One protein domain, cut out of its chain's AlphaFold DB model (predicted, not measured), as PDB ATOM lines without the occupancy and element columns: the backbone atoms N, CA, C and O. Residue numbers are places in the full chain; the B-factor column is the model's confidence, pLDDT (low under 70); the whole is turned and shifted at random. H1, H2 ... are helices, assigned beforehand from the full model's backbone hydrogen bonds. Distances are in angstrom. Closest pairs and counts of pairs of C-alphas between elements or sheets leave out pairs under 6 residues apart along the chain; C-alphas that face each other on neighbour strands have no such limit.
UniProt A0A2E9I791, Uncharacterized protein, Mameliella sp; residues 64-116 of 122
ATOM      1  N   VAL A  64      10.650 -12.959 -34.803       44.34
ATOM      2  CA  VAL A  64       9.727 -11.873 -34.398       44.34
ATOM      3  C   VAL A  64       9.572 -11.756 -32.875       44.34
ATOM      4  O   VAL A  64       9.508 -10.652 -32.342       44.34
ATOM      5  N   ARG A  65       9.579 -12.881 -32.143       41.75
ATOM      6  CA  ARG A  65       9.534 -12.855 -30.666       41.75
ATOM      7  C   ARG A  65      10.873 -12.490 -30.019       41.75
ATOM      8  O   ARG A  65      10.869 -11.915 -28.938       41.75
ATOM      9  N   ARG A  66      12.009 -12.807 -30.653       44.06
ATOM     10  CA  ARG A  66      13.338 -12.390 -30.166       44.06
ATOM     11  C   ARG A  66      13.598 -10.911 -30.458       44.06
ATOM     12  O   ARG A  66      14.159 -10.239 -29.603       44.06
ATOM     13  N   THR A  67      13.130 -10.393 -31.596       52.28
ATOM     14  CA  THR A  67      13.323  -8.992 -32.000       52.28
ATOM     15  C   THR A  67      12.559  -7.997 -31.130       52.28
ATOM     16  O   THR A  67      13.057  -6.907 -30.877       52.28
ATOM     17  N   ASP A  68      11.372  -8.351 -30.621       55.78
ATOM     18  CA  ASP A  68      10.638  -7.460 -29.705       55.78
ATOM     19  C   ASP A  68      11.407  -7.248 -28.381       55.78
ATOM     20  O   ASP A  68      11.457  -6.132 -27.853       55.78
ATOM     21  N   ASN A  69      12.057  -8.302 -27.866       62.88
ATOM     22  CA  ASN A  69      12.902  -8.202 -26.675       62.88
ATOM     23  C   ASN A  69      14.171  -7.385 -26.941       62.88
ATOM     24  O   ASN A  69      14.537  -6.568 -26.100       62.88
ATOM     25  N   THR A  70      14.818  -7.555 -28.099       69.38
ATOM     26  CA  THR A  70      16.035  -6.794 -28.420       69.38
ATOM     27  C   THR A  70      15.750  -5.308 -28.622       69.38
ATOM     28  O   THR A  70      16.511  -4.490 -28.128       69.38
ATOM     29  N   VAL A  71      14.631  -4.938 -29.257       71.81
ATOM     30  CA  VAL A  71      14.244  -3.521 -29.425       71.81
ATOM     31  C   VAL A  71      13.937  -2.870 -28.077       71.81
ATOM     32  O   VAL A  71      14.362  -1.749 -27.813       71.81
ATOM     33  N   THR A  72      13.235  -3.583 -27.192       76.25
ATOM     34  CA  THR A  72      12.950  -3.084 -25.839       76.25
ATOM     35  C   THR A  72      14.236  -2.917 -25.025       76.25
ATOM     36  O   THR A  72      14.398  -1.917 -24.332       76.25
ATOM     37  N   GLN A  73      15.171  -3.865 -25.139       79.75
ATOM     38  CA  GLN A  73      16.477  -3.803 -24.483       79.75
ATOM     39  C   GLN A  73      17.348  -2.655 -25.023       79.75
ATOM     40  O   GLN A  73      17.994  -1.964 -24.243       79.75
ATOM     41  N   HIS A  74      17.334  -2.409 -26.333       76.00
ATOM     42  CA  HIS A  74      18.102  -1.337 -26.978       76.00
ATOM     43  C   HIS A  74      17.582   0.052 -26.588       76.00
ATOM     44  O   HIS A  74      18.362   0.929 -26.234       76.00
ATOM     45  N   LEU A  75      16.259   0.228 -26.514       79.12
ATOM     46  CA  LEU A  75      15.646   1.450 -25.976       79.12
ATOM     47  C   LEU A  75      16.040   1.704 -24.513       79.12
ATOM     48  O   LEU A  75      16.335   2.838 -24.143       79.12
ATOM     49  N   GLN A  76      16.087   0.648 -23.689       81.62
ATOM     50  CA  GLN A  76      16.556   0.748 -22.303       81.62
ATOM     51  C   GLN A  76      18.032   1.153 -22.219       81.62
ATOM     52  O   GLN A  76      18.376   1.971 -21.371       81.62
ATOM     53  N   GLN A  77      18.892   0.623 -23.094       81.88
ATOM     54  CA  GLN A  77      20.312   0.994 -23.159       81.88
ATOM     55  C   GLN A  77      20.514   2.458 -23.561       81.88
ATOM     56  O   GLN A  77      21.380   3.128 -23.006       81.88
ATOM     57  N   LEU A  78      19.688   2.961 -24.479       78.44
ATOM     58  CA  LEU A  78      19.698   4.359 -24.910       78.44
ATOM     59  C   LEU A  78      19.015   5.305 -23.906       78.44
ATOM     60  O   LEU A  78      19.100   6.520 -24.055       78.44
ATOM     61  N   GLY A  79      18.323   4.771 -22.893       85.19
ATOM     62  CA  GLY A  79      17.605   5.564 -21.894       85.19
ATOM     63  C   GLY A  79      16.402   6.330 -22.451       85.19
ATOM     64  O   GLY A  79      15.958   7.298 -21.835       85.19
ATOM     65  N   VAL A  80      15.866   5.915 -23.603       84.38
ATOM     66  CA  VAL A  80      14.764   6.600 -24.296       84.38
ATOM     67  C   VAL A  80      13.543   5.706 -24.418       84.38
ATOM     68  O   VAL A  80      13.631   4.476 -24.450       84.38
ATOM     69  N   THR A  81      12.363   6.315 -24.512       86.25
ATOM     70  CA  THR A  81      11.138   5.556 -24.751       86.25
ATOM     71  C   THR A  81      10.861   5.414 -26.245       86.25
ATOM     72  O   THR A  81      11.266   6.230 -27.072       86.25
ATOM     73  N   ALA A  82      10.069   4.403 -26.612       82.69
ATOM     74  CA  ALA A  82       9.576   4.259 -27.982       82.69
ATOM     75  C   ALA A  82       8.771   5.486 -28.462       82.69
ATOM     76  O   ALA A  82       8.657   5.715 -29.666       82.69
ATOM     77  N   LEU A  83       8.183   6.262 -27.543       84.06
ATOM     78  CA  LEU A  83       7.486   7.499 -27.885       84.06
ATOM     79  C   LEU A  83       8.472   8.598 -28.287       84.06
ATOM     80  O   LEU A  83       8.204   9.305 -29.255       84.06
ATOM     81  N   ASP A  84       9.599   8.709 -27.587       85.62
ATOM     82  CA  ASP A  84      10.624   9.721 -27.861       85.62
ATOM     83  C   ASP A  84      11.261   9.487 -29.231       85.62
ATOM     84  O   ASP A  84      11.306  10.399 -30.054       85.62
ATOM     85  N   VAL A  85      11.604   8.233 -29.539       82.81
ATOM     86  CA  VAL A  85      12.125   7.855 -30.860       82.81
ATOM     87  C   VAL A  85      11.108   8.139 -31.971       82.81
ATOM     88  O   VAL A  85      11.466   8.646 -33.030       82.81
ATOM     89  N   LYS A  86       9.818   7.858 -31.744       82.38
ATOM     90  CA  LYS A  86       8.764   8.156 -32.730       82.38
ATOM     91  C   LYS A  86       8.551   9.653 -32.933       82.38
ATOM     92  O   LYS A  86       8.266  10.055 -34.054       82.38
ATOM     93  N   ARG A  87       8.650  10.461 -31.876       86.75
ATOM     94  CA  ARG A  87       8.561  11.925 -31.974       86.75
ATOM     95  C   ARG A  87       9.724  12.472 -32.782       86.75
ATOM     96  O   ARG A  87       9.478  13.123 -33.789       86.75
ATOM     97  N   TRP A  88      10.946  12.071 -32.436       87.81
ATOM     98  CA  TRP A  88      12.131  12.412 -33.214       87.81
ATOM     99  C   TRP A  88      11.977  12.021 -34.688       87.81
ATOM    100  O   TRP A  88      12.258  12.834 -35.561       87.81
ATOM    101  N   ALA A  89      11.468  10.818 -34.974       80.38
ATOM    102  CA  ALA A  89      11.258  10.340 -36.339       80.38
ATOM    103  C   ALA A  89      10.201  11.146 -37.121       80.38
ATOM    104  O   ALA A  89      10.289  11.239 -38.344       80.38
ATOM    105  N   VAL A  90       9.200  11.722 -36.445       80.94
ATOM    106  CA  VAL A  90       8.267  12.677 -37.069       80.94
ATOM    107  C   VAL A  90       8.965  14.007 -37.326       80.94
ATOM    108  O   VAL A  90       8.861  14.536 -38.429       80.94
ATOM    109  N   ASP A  91       9.717  14.510 -36.348       81.38
ATOM    110  CA  ASP A  91      10.418  15.793 -36.446       81.38
ATOM    111  C   ASP A  91      11.500  15.778 -37.545       81.38
ATOM    112  O   ASP A  91      11.713  16.782 -38.221       81.38
ATOM    113  N   THR A  92      12.136  14.626 -37.790       80.00
ATOM    114  CA  THR A  92      13.075  14.407 -38.910       80.00
ATOM    115  C   THR A  92      12.396  14.037 -40.231       80.00
ATOM    116  O   THR A  92      13.071  13.911 -41.251       80.00
ATOM    117  N   GLY A  93      11.072  13.861 -40.250       78.50
ATOM    118  CA  GLY A  93      10.321  13.499 -41.454       78.50
ATOM    119  C   GLY A  93      10.505  12.048 -41.917       78.50
ATOM    120  O   GLY A  93      10.117  11.718 -43.036       78.50
ATOM    121  N   LEU A  94      11.065  11.168 -41.078       74.75
ATOM    122  CA  LEU A  94      11.192   9.731 -41.363       74.75
ATOM    123  C   LEU A  94       9.831   9.029 -41.374       74.75
ATOM    124  O   LEU A  94       9.622   8.075 -42.126       74.75
ATOM    125  N   ILE A  95       8.899   9.493 -40.540       76.62
ATOM    126  CA  ILE A  95       7.509   9.034 -40.532       76.62
ATOM    127  C   ILE A  95       6.551  10.232 -40.544       76.62
ATOM    128  O   ILE A  95       6.842  11.260 -39.941       76.62
ATOM    129  N   PRO A  96       5.375  10.113 -41.185       64.38
ATOM    130  CA  PRO A  96       4.451  11.239 -41.326       64.38
ATOM    131  C   PRO A  96       3.709  11.598 -40.029       64.38
ATOM    132  O   PRO A  96       3.209  12.710 -39.902       64.38
ATOM    133  N   ALA A  97       3.578  10.659 -39.084       72.38
ATOM    134  CA  ALA A  97       2.899  10.873 -37.807       72.38
ATOM    135  C   ALA A  97       3.282   9.801 -36.775       72.38
ATOM    136  O   ALA A  97       3.643   8.676 -37.127       72.38
ATOM    137  N   VAL A  98       3.119  10.118 -35.486       74.94
ATOM    138  CA  VAL A  98       3.287   9.147 -34.396       74.94
ATOM    139  C   VAL A  98       2.123   8.155 -34.417       74.94
ATOM    140  O   VAL A  98       1.001   8.478 -34.028       74.94
ATOM    141  N   VAL A  99       2.391   6.919 -34.837       74.38
ATOM    142  CA  VAL A  99       1.388   5.843 -34.848       74.38
ATOM    143  C   VAL A  99       1.438   5.044 -33.543       74.38
ATOM    144  O   VAL A  99       2.514   4.690 -33.040       74.38
ATOM    145  N   ARG A 100       0.257   4.726 -32.995       71.00
ATOM    146  CA  ARG A 100       0.116   3.819 -31.845       71.00
ATOM    147  C   ARG A 100       0.590   2.407 -32.203       71.00
ATOM    148  O   ARG A 100       0.386   1.941 -33.317       71.00
ATOM    149  N   GLY A 101       1.179   1.713 -31.234       73.75
ATOM    150  CA  GLY A 101       1.645   0.334 -31.394       73.75
ATOM    151  C   GLY A 101       3.165   0.211 -31.362       73.75
ATOM    152  O   GLY A 101       3.857   1.096 -30.850       73.75
ATOM    153  N   ARG A 102       3.674  -0.905 -31.890       75.44
ATOM    154  CA  ARG A 102       5.098  -1.264 -31.841       75.44
ATOM    155  C   ARG A 102       5.965  -0.235 -32.570       75.44
ATOM    156  O   ARG A 102       5.484   0.508 -33.429       75.44
ATOM    157  N   ILE A 103       7.229  -0.154 -32.173       76.75
ATOM    158  CA  ILE A 103       8.256   0.625 -32.862       76.75
ATOM    159  C   ILE A 103       9.102  -0.329 -33.700       76.75
ATOM    160  O   ILE A 103       9.380  -1.447 -33.269       76.75
ATOM    161  N   SER A 104       9.447   0.073 -34.920       77.75
ATOM    162  CA  SER A 104      10.326  -0.720 -35.772       77.75
ATOM    163  C   SER A 104      11.766  -0.627 -35.270       77.75
ATOM    164  O   SER A 104      12.219   0.453 -34.898       77.75
ATOM    165  N   ALA A 105      12.497  -1.744 -35.314       76.06
ATOM    166  CA  ALA A 105      13.923  -1.777 -34.979       76.06
ATOM    167  C   ALA A 105      14.722  -0.743 -35.794       76.06
ATOM    168  O   ALA A 105      15.474   0.032 -35.228       76.06
ATOM    169  N   ALA A 106      14.415  -0.619 -37.090       75.12
ATOM    170  CA  ALA A 106      15.054   0.352 -37.978       75.12
ATOM    171  C   ALA A 106      14.918   1.820 -37.523       75.12
ATOM    172  O   ALA A 106      15.803   2.621 -37.803       75.12
ATOM    173  N   LEU A 107      13.829   2.194 -36.834       76.94
ATOM    174  CA  LEU A 107      13.688   3.549 -36.281       76.94
ATOM    175  C   LEU A 107      14.558   3.753 -35.039       76.94
ATOM    176  O   LEU A 107      15.055   4.854 -34.827       76.94
ATOM    177  N   VAL A 108      14.733   2.706 -34.231       80.88
ATOM    178  CA  VAL A 108      15.611   2.740 -33.054       80.88
ATOM    179  C   VAL A 108      17.072   2.804 -33.487       80.88
ATOM    180  O   VAL A 108      17.798   3.651 -32.983       80.88
ATOM    181  N   ASP A 109      17.470   2.019 -34.491       78.69
ATOM    182  CA  ASP A 109      18.824   2.065 -35.058       78.69
ATOM    183  C   ASP A 109      19.137   3.436 -35.682       78.69
ATOM    184  O   ASP A 109      20.221   3.983 -35.489       78.69
ATOM    185  N   ALA A 110      18.177   4.031 -36.402       78.00
ATOM    186  CA  ALA A 110      18.336   5.373 -36.967       78.00
ATOM    187  C   ALA A 110      18.476   6.447 -35.877       78.00
ATOM    188  O   ALA A 110      19.255   7.386 -36.035       78.00
ATOM    189  N   TYR A 111      17.739   6.303 -34.772       81.62
ATOM    190  CA  TYR A 111      17.847   7.193 -33.622       81.62
ATOM    191  C   TYR A 111      19.201   7.055 -32.930       81.62
ATOM    192  O   TYR A 111      19.825   8.072 -32.640       81.62
ATOM    193  N   ASP A 112      19.669   5.823 -32.713       83.38
ATOM    194  CA  ASP A 112      20.988   5.528 -32.149       83.38
ATOM    195  C   ASP A 112      22.085   6.162 -33.013       83.38
ATOM    196  O   ASP A 112      22.836   7.000 -32.537       83.38
ATOM    197  N   HIS A 113      22.089   5.916 -34.325       82.19
ATOM    198  CA  HIS A 113      23.082   6.502 -35.230       82.19
ATOM    199  C   HIS A 113      23.039   8.043 -35.279       82.19
ATOM    200  O   HIS A 113      24.065   8.688 -35.483       82.19
ATOM    201  N   ALA A 114      21.864   8.659 -35.117       81.25
ATOM    202  CA  ALA A 114      21.736  10.117 -35.097       81.25
ATOM    203  C   ALA A 114      22.204  10.755 -33.776       81.25
ATOM    204  O   ALA A 114      22.551  11.936 -33.768       81.25
ATOM    205  N   HIS A 115      22.195   9.994 -32.678       77.06
ATOM    206  CA  HIS A 115      22.550  10.464 -31.334       77.06
ATOM    207  C   HIS A 115      23.847   9.852 -30.798       77.06
ATOM    208  O   HIS A 115      24.293  10.235 -29.715       77.06
ATOM    209  N   GLN A 116      24.477   8.942 -31.543       71.50
ATOM    210  CA  GLN A 116      25.841   8.541 -31.266       71.50
ATOM    211  C   GLN A 116      26.728   9.773 -31.406       71.50
ATOM    212  O   GLN A 116      26.639  10.485 -32.414       71.50
TER     213      GLN A 116
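AT A GLANCE: This is residues 64 to 116 of the 122 residues of an uncharacterized protein of Mameliella sp (UniProt A0A2E9I791). Three short helices make a small cluster: H1 and H3 lie side by side and run the same way, and H2 packs steeply on H3, with a long loop, residues 92 to 104, swinging from the end of H2 back to the start of H3. The printed part has 53 residues with named helices H1, H2 and H3 in that order and no named strand; it is all helix and compact, with a radius of gyration of the C-alphas of 10.5 A and spans of 28 by 25 by 15 A.

IN THESE COORDINATES: H1, residues 64 to 78, begins at C-alpha (9.727, -11.873, -34.398) and is 21.3 A long. H2, residues 82 to 91, is 14.3 A long. H3, residues 105 to 115, is 15.4 A long and ends at C-alpha (22.550, 10.464, -31.334).

HOW THE PARTS SIT: H1 and H2 are close but not clearly touching, about perpendicular at 78 degrees; their closest C-alphas, Leu 75 and Ala 82, are 7.0 A apart. H1 touches H3 at a shallow tilt of 18 degrees, the same way, closest at the C-alphas of Val 71 and Ala 105, 5.8 A. H2 touches H3 at 69 degrees, only just a steep tilt, closest at the C-alphas of Val 85 and Tyr 111, 6.4 A. Every O i to N i+4 pair is within hydrogen-bond range in H2 and H3, and 10 of 11 in H1.

THE WHOLE: The C-alphas farthest apart, Arg 65 and Asp 91, are 29.2 A apart. The printed part has no cut; the link H1 to H2 is tight, H2 to H3 long. Residues 64 to 70 and 96 have pLDDT under 70.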